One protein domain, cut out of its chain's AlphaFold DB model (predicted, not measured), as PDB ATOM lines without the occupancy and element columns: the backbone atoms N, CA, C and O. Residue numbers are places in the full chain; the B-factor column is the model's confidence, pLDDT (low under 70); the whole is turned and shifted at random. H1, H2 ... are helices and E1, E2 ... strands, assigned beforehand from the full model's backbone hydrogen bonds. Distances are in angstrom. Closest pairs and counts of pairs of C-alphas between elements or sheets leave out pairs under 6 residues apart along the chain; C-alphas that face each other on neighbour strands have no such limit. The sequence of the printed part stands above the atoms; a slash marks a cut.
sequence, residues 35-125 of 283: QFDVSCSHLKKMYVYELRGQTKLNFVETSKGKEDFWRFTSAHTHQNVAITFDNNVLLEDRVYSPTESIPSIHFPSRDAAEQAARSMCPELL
ATOM      1  N   GLN A  35      59.760 -38.324 -37.873       94.06
ATOM      2  CA  GLN A  35      58.382 -38.769 -37.676       94.06
ATOM      3  C   GLN A  35      57.479 -38.270 -38.797       94.06
ATOM      4  O   GLN A  35      57.546 -37.100 -39.178       94.06
ATOM      5  N   PHE A  36      56.617 -39.157 -39.290       93.75
ATOM      6  CA  PHE A  36      55.488 -38.799 -40.136       93.75
ATOM      7  C   PHE A  36      54.196 -38.971 -39.351       93.75
ATOM      8  O   PHE A  36      53.785 -40.099 -39.069       93.75
ATOM      9  N   ASP A  37      53.556 -37.851 -39.024       94.69
ATOM     10  CA  ASP A  37      52.283 -37.858 -38.317       94.69
ATOM     11  C   ASP A  37      51.127 -38.028 -39.306       94.69
ATOM     12  O   ASP A  37      50.831 -37.170 -40.146       94.69
ATOM     13  N   VAL A  38      50.491 -39.194 -39.244       92.75
ATOM     14  CA  VAL A  38      49.305 -39.505 -40.029       92.75
ATOM     15  C   VAL A  38      48.151 -38.695 -39.458       92.75
ATOM     16  O   VAL A  38      47.838 -38.790 -38.280       92.75
ATOM     17  N   SER A  39      47.479 -37.924 -40.308       93.75
ATOM     18  CA  SER A  39      46.270 -37.191 -39.944       93.75
ATOM     19  C   SER A  39      45.085 -37.720 -40.740       93.75
ATOM     20  O   SER A  39      45.255 -38.245 -41.843       93.75
ATOM     21  N   CYS A  40      43.861 -37.504 -40.256       94.44
ATOM     22  CA  CYS A  40      42.664 -37.888 -41.009       94.44
ATOM     23  C   CYS A  40      42.568 -37.200 -42.378       94.44
ATOM     24  O   CYS A  40      41.975 -37.751 -43.297       94.44
ATOM     25  N   SER A  41      43.206 -36.038 -42.562       94.38
ATOM     26  CA  SER A  41      43.253 -35.357 -43.864       94.38
ATOM     27  C   SER A  41      44.155 -36.062 -44.893       94.38
ATOM     28  O   SER A  41      43.987 -35.887 -46.105       94.38
ATOM     29  N   HIS A  42      45.091 -36.899 -44.430       94.62
ATOM     30  CA  HIS A  42      45.918 -37.737 -45.298       94.62
ATOM     31  C   HIS A  42      45.152 -38.946 -45.840       94.62
ATOM     32  O   HIS A  42      45.621 -39.565 -46.791       94.62
ATOM     33  N   LEU A  43      43.986 -39.287 -45.284       92.94
ATOM     34  CA  LEU A  43      43.313 -40.561 -45.520       92.94
ATOM     35  C   LEU A  43      41.969 -40.380 -46.240       92.94
ATOM     36  O   LEU A  43      41.193 -39.479 -45.943       92.94
ATOM     37  N   LYS A  44      41.690 -41.263 -47.201       89.00
ATOM     38  CA  LYS A  44      40.371 -41.453 -47.827       89.00
ATOM     39  C   LYS A  44      39.534 -42.486 -47.080       89.00
ATOM     40  O   LYS A  44      38.332 -42.305 -46.946       89.00
ATOM     41  N   LYS A  45      40.158 -43.591 -46.669       87.69
ATOM     42  CA  LYS A  45      39.527 -44.685 -45.919       87.69
ATOM     43  C   LYS A  45      40.581 -45.457 -45.127       87.69
ATOM     44  O   LYS A  45      41.753 -45.483 -45.507       87.69
ATOM     45  N   MET A  46      40.145 -46.117 -44.066       88.94
ATOM     46  CA  MET A  46      40.895 -47.128 -43.329       88.94
ATOM     47  C   MET A  46      40.083 -48.412 -43.303       88.94
ATOM     48  O   MET A  46      38.857 -48.361 -43.257       88.94
ATOM     49  N   TYR A  47      40.742 -49.561 -43.313       83.50
ATOM     50  CA  TYR A  47      40.048 -50.832 -43.135       83.50
ATOM     51  C   TYR A  47      40.940 -51.851 -42.440       83.50
ATOM     52  O   TYR A  47      42.161 -51.860 -42.608       83.50
ATOM     53  N   VAL A  48      40.307 -52.715 -41.652       82.19
ATOM     54  CA  VAL A  48      40.972 -53.813 -40.950       82.19
ATOM     55  C   VAL A  48      40.772 -55.087 -41.742       82.19
ATOM     56  O   VAL A  48      39.648 -55.577 -41.827       82.19
ATOM     57  N   TYR A  49      41.856 -55.640 -42.272       73.12
ATOM     58  CA  TYR A  49      41.830 -56.886 -43.026       73.12
ATOM     59  C   TYR A  49      42.677 -57.954 -42.342       73.12
ATOM     60  O   TYR A  49      43.593 -57.662 -41.569       73.12
ATOM     61  N   GLU A  50      42.356 -59.207 -42.644       67.06
ATOM     62  CA  GLU A  50      43.159 -60.351 -42.244       67.06
ATOM     63  C   GLU A  50      43.810 -60.947 -43.481       67.06
ATOM     64  O   GLU A  50      43.139 -61.306 -44.447       67.06
ATOM     65  N   LEU A  51      45.132 -61.048 -43.455       59.53
ATOM     66  CA  LEU A  51      45.892 -61.683 -44.517       59.53
ATOM     67  C   LEU A  51      46.800 -62.724 -43.887       59.53
ATOM     68  O   LEU A  51      47.669 -62.386 -43.086       59.53
ATOM     69  N   ARG A  52      46.583 -63.992 -44.257       58.69
ATOM     70  CA  ARG A  52      47.398 -65.133 -43.806       58.69
ATOM     71  C   ARG A  52      47.528 -65.201 -42.272       58.69
ATOM     72  O   ARG A  52      48.618 -65.302 -41.722       58.69
ATOM     73  N   GLY A  53      46.398 -65.074 -41.572       62.91
ATOM     74  CA  GLY A  53      46.338 -65.148 -40.106       62.91
ATOM     75  C   GLY A  53      46.900 -63.932 -39.363       62.91
ATOM     76  O   GLY A  53      47.020 -63.977 -38.143       62.91
ATOM     77  N   GLN A  54      47.243 -62.850 -40.068       65.69
ATOM     78  CA  GLN A  54      47.651 -61.586 -39.459       65.69
ATOM     79  C   GLN A  54      46.582 -60.522 -39.641       65.69
ATOM     80  O   GLN A  54      46.132 -60.274 -40.760       65.69
ATOM     81  N   THR A  55      46.243 -59.843 -38.551       76.25
ATOM     82  CA  THR A  55      45.390 -58.661 -38.590       76.25
ATOM     83  C   THR A  55      46.226 -57.431 -38.921       76.25
ATOM     84  O   THR A  55      47.223 -57.138 -38.254       76.25
ATOM     85  N   LYS A  56      45.792 -56.677 -39.934       82.12
ATOM     86  CA  LYS A  56      46.427 -55.427 -40.340       82.12
ATOM     87  C   LYS A  56      45.405 -54.297 -40.460       82.12
ATOM     88  O   LYS A  56      44.312 -54.491 -40.991       82.12
ATOM     89  N   LEU A  57      45.786 -53.107 -40.006       83.81
ATOM     90  CA  LEU A  57      45.097 -51.854 -40.306       83.81
ATOM     91  C   LEU A  57      45.720 -51.255 -41.564       83.81
ATOM     92  O   LEU A  57      46.906 -50.922 -41.561       83.81
ATOM     93  N   ASN A  58      44.937 -51.142 -42.635       83.56
ATOM     94  CA  ASN A  58      45.375 -50.491 -43.859       83.56
ATOM     95  C   ASN A  58      44.938 -49.032 -43.924       83.56
ATOM     96  O   ASN A  58      43.826 -48.687 -43.513       83.56
ATOM     97  N   PHE A  59      45.772 -48.221 -44.562       83.62
ATOM     98  CA  PHE A  59      45.474 -46.844 -44.917       83.62
ATOM     99  C   PHE A  59      45.275 -46.742 -46.424       83.62
ATOM    100  O   PHE A  59      46.004 -47.350 -47.204       83.62
ATOM    101  N   VAL A  60      44.272 -45.979 -46.841       82.44
ATOM    102  CA  VAL A  60      44.159 -45.525 -48.225       82.44
ATOM    103  C   VAL A  60      44.242 -44.022 -48.209       82.44
ATOM    104  O   VAL A  60      43.391 -43.355 -47.624       82.44
ATOM    105  N   GLU A  61      45.268 -43.494 -48.850       87.12
ATOM    106  CA  GLU A  61      45.641 -42.096 -48.757       87.12
ATOM    107  C   GLU A  61      44.874 -41.227 -49.766       87.12
ATOM    108  O   GLU A  61      44.464 -41.653 -50.856       87.12
ATOM    109  N   THR A  62      44.689 -39.958 -49.415       86.75
ATOM    110  CA  THR A  62      44.327 -38.915 -50.380       86.75
ATOM    111  C   THR A  62      45.502 -38.652 -51.321       86.75
ATOM    112  O   THR A  62      46.639 -38.988 -51.006       86.75
ATOM    113  N   SER A  63      45.272 -38.013 -52.475       83.00
ATOM    114  CA  SER A  63      46.385 -37.630 -53.365       83.00
ATOM    115  C   SER A  63      47.407 -36.743 -52.643       83.00
ATOM    116  O   SER A  63      48.605 -36.899 -52.840       83.00
ATOM    117  N   LYS A  64      46.923 -35.871 -51.748       91.00
ATOM    118  CA  LYS A  64      47.767 -35.058 -50.874       91.00
ATOM    119  C   LYS A  64      48.527 -35.911 -49.852       91.00
ATOM    120  O   LYS A  64      49.723 -35.719 -49.698       91.00
ATOM    121  N   GLY A  65      47.863 -36.865 -49.194       89.31
ATOM    122  CA  GLY A  65      48.510 -37.786 -48.253       89.31
ATOM    123  C   GLY A  65      49.623 -38.609 -48.903       89.31
ATOM    124  O   GLY A  65      50.709 -38.710 -48.341       89.31
ATOM    125  N   LYS A  66      49.386 -39.113 -50.123       82.00
ATOM    126  CA  LYS A  66      50.397 -39.799 -50.942       82.00
ATOM    127  C   LYS A  66      51.615 -38.925 -51.215       82.00
ATOM    128  O   LYS A  66      52.747 -39.358 -51.026       82.00
ATOM    129  N   GLU A  67      51.377 -37.693 -51.657       86.62
ATOM    130  CA  GLU A  67      52.436 -36.738 -51.972       86.62
ATOM    131  C   GLU A  67      53.240 -36.347 -50.725       86.62
ATOM    132  O   GLU A  67      54.470 -36.361 -50.755       86.62
ATOM    133  N   ASP A  68      52.563 -36.034 -49.621       93.81
ATOM    134  CA  ASP A  68      53.211 -35.646 -48.369       93.81
ATOM    135  C   ASP A  68      54.028 -36.820 -47.786       93.81
ATOM    136  O   ASP A  68      55.161 -36.615 -47.342       93.81
ATOM    137  N   PHE A  69      53.522 -38.059 -47.870       90.00
ATOM    138  CA  PHE A  69      54.268 -39.252 -47.452       90.00
ATOM    139  C   PHE A  69      55.455 -39.561 -48.372       90.00
ATOM    140  O   PHE A  69      56.547 -39.879 -47.897       90.00
ATOM    141  N   TRP A  70      55.289 -39.396 -49.687       85.94
ATOM    142  CA  TRP A  70      56.387 -39.536 -50.642       85.94
ATOM    143  C   TRP A  70      57.490 -38.507 -50.392       85.94
ATOM    144  O   TRP A  70      58.667 -38.865 -50.368       85.94
ATOM    145  N   ARG A  71      57.143 -37.240 -50.134       88.62
ATOM    146  CA  ARG A  71      58.121 -36.199 -49.778       88.62
ATOM    147  C   ARG A  71      58.854 -36.541 -48.485       88.62
ATOM    148  O   ARG A  71      60.073 -36.399 -48.426       88.62
ATOM    149  N   PHE A  72      58.125 -37.004 -47.467       92.62
ATOM    150  CA  PHE A  72      58.722 -37.430 -46.207       92.62
ATOM    151  C   PHE A  72      59.707 -38.582 -46.414       92.62
ATOM    152  O   PHE A  72      60.859 -38.474 -46.006       92.62
ATOM    153  N   THR A  73      59.290 -39.660 -47.078       84.56
ATOM    154  CA  THR A  73      60.160 -40.822 -47.306       84.56
ATOM    155  C   THR A  73      61.345 -40.473 -48.207       84.56
ATOM    156  O   THR A  73      62.460 -40.885 -47.911       84.56
ATOM    157  N   SER A  74      61.160 -39.615 -49.213       78.56
ATOM    158  CA  SER A  74      62.257 -39.115 -50.057       78.56
ATOM    159  C   SER A  74      63.316 -38.338 -49.278       78.56
ATOM    160  O   SER A  74      64.506 -38.493 -49.533       78.56
ATOM    161  N   ALA A  75      62.909 -37.515 -48.309       84.75
ATOM    162  CA  ALA A  75      63.842 -36.748 -47.483       84.75
ATOM    163  C   ALA A  75      64.606 -37.611 -46.460       84.75
ATOM    164  O   ALA A  75      65.631 -37.178 -45.932       84.75
ATOM    165  N   HIS A  76      64.117 -38.822 -46.181       84.62
ATOM    166  CA  HIS A  76      64.641 -39.707 -45.139       84.62
ATOM    167  C   HIS A  76      65.064 -41.077 -45.688       84.62
ATOM    168  O   HIS A  76      65.125 -42.049 -44.934       84.62
ATOM    169  N   THR A  77      65.385 -41.169 -46.983       77.94
ATOM    170  CA  THR A  77      65.907 -42.396 -47.598       77.94
ATOM    171  C   THR A  77      67.127 -42.907 -46.820       77.94
ATOM    172  O   THR A  77      68.007 -42.146 -46.416       77.94
ATOM    173  N   HIS A  78      67.155 -44.214 -46.575       70.56
ATOM    174  CA  HIS A  78      68.126 -44.947 -45.759       70.56
ATOM    175  C   HIS A  78      68.161 -44.577 -44.265       70.56
ATOM    176  O   HIS A  78      69.101 -44.958 -43.559       70.56
ATOM    177  N   GLN A  79      67.142 -43.889 -43.747       78.38
ATOM    178  CA  GLN A  79      67.013 -43.567 -42.324       78.38
ATOM    179  C   GLN A  79      65.906 -44.391 -41.662       78.38
ATOM    180  O   GLN A  79      64.970 -44.855 -42.316       78.38
ATOM    181  N   ASN A  80      66.021 -44.572 -40.347       81.38
ATOM    182  CA  ASN A  80      64.928 -45.103 -39.538       81.38
ATOM    183  C   ASN A  80      63.956 -43.962 -39.233       81.38
ATOM    184  O   ASN A  80      64.371 -42.890 -38.789       81.38
ATOM    185  N   VAL A  81      62.673 -44.209 -39.461       86.31
ATOM    186  CA  VAL A  81      61.581 -43.260 -39.268       86.31
ATOM    187  C   VAL A  81      60.510 -43.871 -38.374       86.31
ATOM    188  O   VAL A  81      60.465 -45.086 -38.176       86.31
ATOM    189  N   ALA A  82      59.660 -43.033 -37.802       89.00
ATOM    190  CA  ALA A  82      58.463 -43.454 -37.090       89.00
ATOM    191  C   ALA A  82      57.220 -42.908 -37.797       89.00
ATOM    192  O   ALA A  82      57.180 -41.758 -38.227       89.00
ATOM    193  N   ILE A  83      56.197 -43.742 -37.911       89.94
ATOM    194  CA  ILE A  83      54.858 -43.352 -38.340       89.94
ATOM    195  C   ILE A  83      54.040 -43.177 -37.074       89.94
ATOM    196  O   ILE A  83      53.958 -44.102 -36.261       89.94
ATOM    197  N   THR A  84      53.464 -41.995 -36.894       92.81
ATOM    198  CA  THR A  84      52.735 -41.631 -35.680       92.81
ATOM    199  C   THR A  84      51.293 -41.256 -35.986       92.81
ATOM    200  O   THR A  84      50.944 -40.970 -37.128       92.81
ATOM    201  N   PHE A  85      50.451 -41.276 -34.959       91.12
ATOM    202  CA  PHE A  85      49.148 -40.622 -34.957       91.12
ATOM    203  C   PHE A  85      48.920 -39.998 -33.582       91.12
ATOM    204  O   PHE A  85      49.034 -40.693 -32.567       91.12
ATOM    205  N   ASP A  86      48.628 -38.698 -33.533       87.62
ATOM    206  CA  ASP A  86      48.490 -37.934 -32.286       87.62
ATOM    207  C   ASP A  86      49.681 -38.157 -31.329       87.62
ATOM    208  O   ASP A  86      49.526 -38.336 -30.120       87.62
ATOM    209  N   ASN A  87      50.902 -38.161 -31.881       84.06
ATOM    210  CA  ASN A  87      52.171 -38.439 -31.183       84.06
ATOM    211  C   ASN A  87      52.337 -39.869 -30.629       84.06
ATOM    212  O   ASN A  87      53.326 -40.149 -29.949       84.06
ATOM    213  N   ASN A  88      51.418 -40.792 -30.919       87.50
ATOM    214  CA  ASN A  88      51.594 -42.208 -30.602       87.50
ATOM    215  C   ASN A  88      52.300 -42.909 -31.761       87.50
ATOM    216  O   ASN A  88      51.857 -42.814 -32.904       87.50
ATOM    217  N   VAL A  89      53.384 -43.631 -31.472       88.06
ATOM    218  CA  VAL A  89      54.115 -44.405 -32.485       88.06
ATOM    219  C   VAL A  89      53.285 -45.618 -32.897       88.06
ATOM    220  O   VAL A  89      52.977 -46.477 -32.074       88.06
ATOM    221  N   LEU A  90      52.940 -45.683 -34.182       85.50
ATOM    222  CA  LEU A  90      52.224 -46.802 -34.796       85.50
ATOM    223  C   LEU A  90      53.190 -47.836 -35.380       85.50
ATOM    224  O   LEU A  90      52.944 -49.037 -35.294       85.50
ATOM    225  N   LEU A  91      54.280 -47.368 -35.993       84.50
ATOM    226  CA  LEU A  91      55.299 -48.207 -36.617       84.50
ATOM    227  C   LEU A  91      56.646 -47.491 -36.620       84.50
ATOM    228  O   LEU A  91      56.718 -46.308 -36.938       84.50
ATOM    229  N   GLU A  92      57.711 -48.236 -36.357       83.81
ATOM    230  CA  GLU A  92      59.078 -47.828 -36.667       83.81
ATOM    231  C   GLU A  92      59.590 -48.674 -37.832       83.81
ATOM    232  O   GLU A  92      59.473 -49.907 -37.830       83.81
ATOM    233  N   ASP A  93      60.130 -48.012 -38.851       76.50
ATOM    234  CA  ASP A  93      60.652 -48.698 -40.027       76.50
ATOM    235  C   ASP A  93      61.825 -47.947 -40.654       76.50
ATOM    236  O   ASP A  93      62.035 -46.760 -40.403       76.50
ATOM    237  N   ARG A  94      62.599 -48.642 -41.483       78.69
ATOM    238  CA  ARG A  94      63.664 -48.044 -42.285       78.69
ATOM    239  C   ARG A  94      63.126 -47.703 -43.667       78.69
ATOM    240  O   ARG A  94      62.564 -48.554 -44.352       78.69
ATOM    241  N   VAL A  95      63.336 -46.468 -44.111       72.31
ATOM    242  CA  VAL A  95      62.972 -46.069 -45.474       72.31
ATOM    243  C   VAL A  95      64.048 -46.570 -46.426       72.31
ATOM    244  O   VAL A  95      65.135 -46.009 -46.490       72.31
ATOM    245  N   TYR A  96      63.773 -47.638 -47.168       66.81
ATOM    246  CA  TYR A  96      64.724 -48.160 -48.157       66.81
ATOM    247  C   TYR A  96      64.657 -47.402 -49.486       66.81
ATOM    248  O   TYR A  96      65.686 -47.167 -50.112       66.81
ATOM    249  N   SER A  97      63.454 -46.988 -49.884       64.94
ATOM    250  CA  SER A  97      63.194 -46.135 -51.042       64.94
ATOM    251  C   SER A  97      61.990 -45.229 -50.771       64.94
ATOM    252  O   SER A  97      61.131 -45.590 -49.958       64.94
ATOM    253  N   PRO A  98      61.872 -44.095 -51.483       73.75
ATOM    254  CA  PRO A  98      60.652 -43.299 -51.511       73.75
ATOM    255  C   PRO A  98      59.408 -44.146 -51.804       73.75
ATOM    256  O   PRO A  98      59.430 -45.016 -52.677       73.75
ATOM    257  N   THR A  99      58.311 -43.878 -51.100       77.44
ATOM    258  CA  THR A  99      57.015 -44.533 -51.322       77.44
ATOM    259  C   THR A  99      55.874 -43.559 -51.064       77.44
ATOM    260  O   THR A  99      55.943 -42.708 -50.183       77.44
ATOM    261  N   GLU A 100      54.805 -43.698 -51.838       75.06
ATOM    262  CA  GLU A 100      53.572 -42.924 -51.684       75.06
ATOM    263  C   GLU A 100      52.535 -43.597 -50.772       75.06
ATOM    264  O   GLU A 100      51.477 -43.024 -50.529       75.06
ATOM    265  N   SER A 101      52.797 -44.821 -50.299       78.00
ATOM    266  CA  SER A 101      51.842 -45.610 -49.509       78.00
ATOM    267  C   SER A 101      52.337 -45.824 -48.085       78.00
ATOM    268  O   SER A 101      53.409 -46.404 -47.891       78.00
ATOM    269  N   ILE A 102      51.530 -45.418 -47.111       81.88
ATOM    270  CA  ILE A 102      51.726 -45.675 -45.689       81.88
ATOM    271  C   ILE A 102      51.600 -47.195 -45.465       81.88
ATOM    272  O   ILE A 102      50.587 -47.795 -45.839       81.88
ATOM    273  N   PRO A 103      52.608 -47.852 -44.864       79.12
ATOM    274  CA  PRO A 103      52.550 -49.274 -44.542       79.12
ATOM    275  C   PRO A 103      51.337 -49.644 -43.680       79.12
ATOM    276  O   PRO A 103      50.978 -48.919 -42.749       79.12
ATOM    277  N   SER A 104      50.742 -50.814 -43.934       81.50
ATOM    278  CA  SER A 104      49.723 -51.355 -43.031       81.50
ATOM    279  C   SER A 104      50.337 -51.694 -41.665       81.50
ATOM    280  O   SER A 104      51.426 -52.268 -41.591       81.50
ATOM    281  N   ILE A 105      49.607 -51.420 -40.585       83.12
ATOM    282  CA  ILE A 105      50.067 -51.656 -39.208       83.12
ATOM    283  C   ILE A 105      49.567 -53.010 -38.723       83.12
ATOM    284  O   ILE A 105      48.381 -53.314 -38.842       83.12
ATOM    285  N   HIS A 106      50.460 -53.826 -38.170       81.69
ATOM    286  CA  HIS A 106      50.102 -55.123 -37.606       81.69
ATOM    287  C   HIS A 106      49.495 -54.975 -36.208       81.69
ATOM    288  O   HIS A 106      50.049 -54.281 -35.357       81.69
ATOM    289  N   PHE A 107      48.424 -55.720 -35.942       81.06
ATOM    290  CA  PHE A 107      47.781 -55.795 -34.631       81.06
ATOM    291  C   PHE A 107      47.652 -57.246 -34.153       81.06
ATOM    292  O   PHE A 107      47.582 -58.161 -34.971       81.06
ATOM    293  N   PRO A 108      47.616 -57.481 -32.827       81.94
ATOM    294  CA  PRO A 108      47.487 -58.827 -32.269       81.94
ATOM    295  C   PRO A 108      46.110 -59.462 -32.513       81.94
ATOM    296  O   PRO A 108      45.980 -60.677 -32.409       81.94
ATOM    297  N   SER A 109      45.087 -58.656 -32.803       83.56
ATOM    298  CA  SER A 109      43.730 -59.117 -33.089       83.56
ATOM    299  C   SER A 109      42.958 -58.091 -33.912       83.56
ATOM    300  O   SER A 109      43.291 -56.899 -33.908       83.56
ATOM    301  N   ARG A 110      41.884 -58.552 -34.568       84.62
ATOM    302  CA  ARG A 110      40.913 -57.702 -35.266       84.62
ATOM    303  C   ARG A 110      40.353 -56.608 -34.366       84.62
ATOM    304  O   ARG A 110      40.402 -55.444 -34.747       84.62
ATOM    305  N   ASP A 111      39.927 -56.963 -33.158       87.62
ATOM    306  CA  ASP A 111      39.381 -56.008 -32.189       87.62
ATOM    307  C   ASP A 111      40.383 -54.899 -31.843       87.62
ATOM    308  O   ASP A 111      40.013 -53.729 -31.794       87.62
ATOM    309  N   ALA A 112      41.665 -55.241 -31.662       87.94
ATOM    310  CA  ALA A 112      42.704 -54.252 -31.379       87.94
ATOM    311  C   ALA A 112      42.925 -53.301 -32.567       87.94
ATOM    312  O   ALA A 112      43.061 -52.092 -32.372       87.94
ATOM    313  N   ALA A 113      42.919 -53.828 -33.796       87.31
ATOM    314  CA  ALA A 113      43.029 -53.011 -35.002       87.31
ATOM    315  C   ALA A 113      41.811 -52.098 -35.196       87.31
ATOM    316  O   ALA A 113      41.964 -50.926 -35.534       87.31
ATOM    317  N   GLU A 114      40.601 -52.613 -34.967       87.00
ATOM    318  CA  GLU A 114      39.368 -51.831 -35.076       87.00
ATOM    319  C   GLU A 114      39.295 -50.753 -33.993       87.00
ATOM    320  O   GLU A 114      38.899 -49.624 -34.280       87.00
ATOM    321  N   GLN A 115      39.724 -51.056 -32.765       90.56
ATOM    322  CA  GLN A 115      39.806 -50.072 -31.689       90.56
ATOM    323  C   GLN A 115      40.802 -48.957 -32.027       90.56
ATOM    324  O   GLN A 115      40.467 -47.780 -31.868       90.56
ATOM    325  N   ALA A 116      41.982 -49.305 -32.548       90.56
ATOM    326  CA  ALA A 116      42.954 -48.321 -33.012       90.56
ATOM    327  C   ALA A 116      42.369 -47.452 -34.138       90.56
ATOM    328  O   ALA A 116      42.364 -46.228 -34.025       90.56
ATOM    329  N   ALA A 117      41.767 -48.060 -35.163       89.94
ATOM    330  CA  ALA A 117      41.148 -47.333 -36.270       89.94
ATOM    331  C   ALA A 117      40.042 -46.366 -35.808       89.94
ATOM    332  O   ALA A 117      39.994 -45.219 -36.257       89.94
ATOM    333  N   ARG A 118      39.185 -46.800 -34.869       90.38
ATOM    334  CA  ARG A 118      38.129 -45.966 -34.269       90.38
ATOM    335  C   ARG A 118      38.689 -44.808 -33.445       90.38
ATOM    336  O   ARG A 118      38.065 -43.755 -33.411       90.38
ATOM    337  N   SER A 119      39.837 -44.993 -32.790       90.56
ATOM    338  CA  SER A 119      40.510 -43.914 -32.056       90.56
ATOM    339  C   SER A 119      41.197 -42.899 -32.970       90.56
ATOM    340  O   SER A 119      41.354 -41.752 -32.570       90.56
ATOM    341  N   MET A 120      41.568 -43.305 -34.190       93.31
ATOM    342  CA  MET A 120      42.246 -42.440 -35.152       93.31
ATOM    343  C   MET A 120      41.262 -41.563 -35.939       93.31
ATOM    344  O   MET A 120      41.146 -40.363 -35.715       93.31
ATOM    345  N   CYS A 121      40.539 -42.167 -36.883       92.25
ATOM    346  CA  CYS A 121      39.652 -41.466 -37.813       92.25
ATOM    347  C   CYS A 121      38.366 -42.286 -37.985       92.25
ATOM    348  O   CYS A 121      38.208 -42.962 -39.005       92.25
ATOM    349  N   PRO A 122      37.454 -42.274 -36.993       92.38
ATOM    350  CA  PRO A 122      36.318 -43.196 -36.942       92.38
ATOM    351  C   PRO A 122      35.410 -43.095 -38.172       92.38
ATOM    352  O   PRO A 122      34.963 -44.117 -38.680       92.38
ATOM    353  N   GLU A 123      35.219 -41.886 -38.701       92.69
ATOM    354  CA  GLU A 123      34.402 -41.626 -39.898       92.69
ATOM    355  C   GLU A 123      34.990 -42.220 -41.188       92.69
ATOM    356  O   GLU A 123      34.300 -42.338 -42.197       92.69
ATOM    357  N   LEU A 124      36.277 -42.580 -41.179       91.69
ATOM    358  CA  LEU A 124      36.973 -43.157 -42.330       91.69
ATOM    359  C   LEU A 124      37.098 -44.678 -42.238       91.69
ATOM    360  O   LEU A 124      37.616 -45.292 -43.175       91.69
ATOM    361  N   LEU A 125      36.668 -45.292 -41.129       90.19
ATOM    362  CA  LEU A 125      36.690 -46.740 -40.972       90.19
ATOM    363  C   LEU A 125      35.615 -47.366 -41.864       90.19
ATOM    364  O   LEU A 125      34.422 -47.295 -41.582       90.19
TER     365      LEU A 125
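What this domain is: This is residues 35 to 125 of the 283 residues of an uncharacterized protein of Desulfovibrio marinus (UniProt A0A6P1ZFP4). Two small three-stranded sheets make the two ends of this domain: the hairpin E2 and E3 with short E6, covered on one face by H2, and the hairpin E4 and E5 with short E1. H1 lies across the gap between them and grazes both sheets. The printed part has 91 residues, in the order E1 E2 E3 H1 E4 E5 E6 H2, a mixed class of helices and strands. Sheet E2 E3 E6 is antiparallel and E1 E4 E5 mixed, each in that order. The whole is compact, radius of gyration of the C-alphas 12.7 A, spanning 35 by 25 by 23 A.

Where its parts are: Find C-alpha 43 at (43.313, -40.561, -45.520); from there E2, residues 43 to 51, runs 21.3 A, bending by 53 degrees at residue 48. E3 is 54 to 61, 21.7 A; E6 is 105 to 107. H2, 110 to 120, ends at C-alpha 120 (42.246, -42.440, -35.152). E1 is 35 to 37, E4 80 to 85, E5 88 to 94, and H1 63 to 75, 18.4 A.

How they stand to each other: Look at N 47 and O 58, 3.2 A, between E2 and E3, and N 105 and O 57, 2.9 A, between E3 and E6. H2 and this sheet form two layers, a helix on one face: H2 lies over E3, height 8.8 A, along the strands at 18 degrees on the local plane, with C-alphas 55 and 110 closest, 5.7 A. N 36 and O 82, 2.9 A apart, are within hydrogen-bond range across the parallel neighbours E1 and E4; N 83 and O 91, 2.8 A apart, are within hydrogen-bond range across the antiparallel neighbours E4 and E5. Every O i to N i+4 pair is within hydrogen-bond range in H1 and H2, which are apart.

The domain as a whole: The printed part has no cut and no long link; pLDDT is under 70 at residues 50 to 54 and 96 to 97.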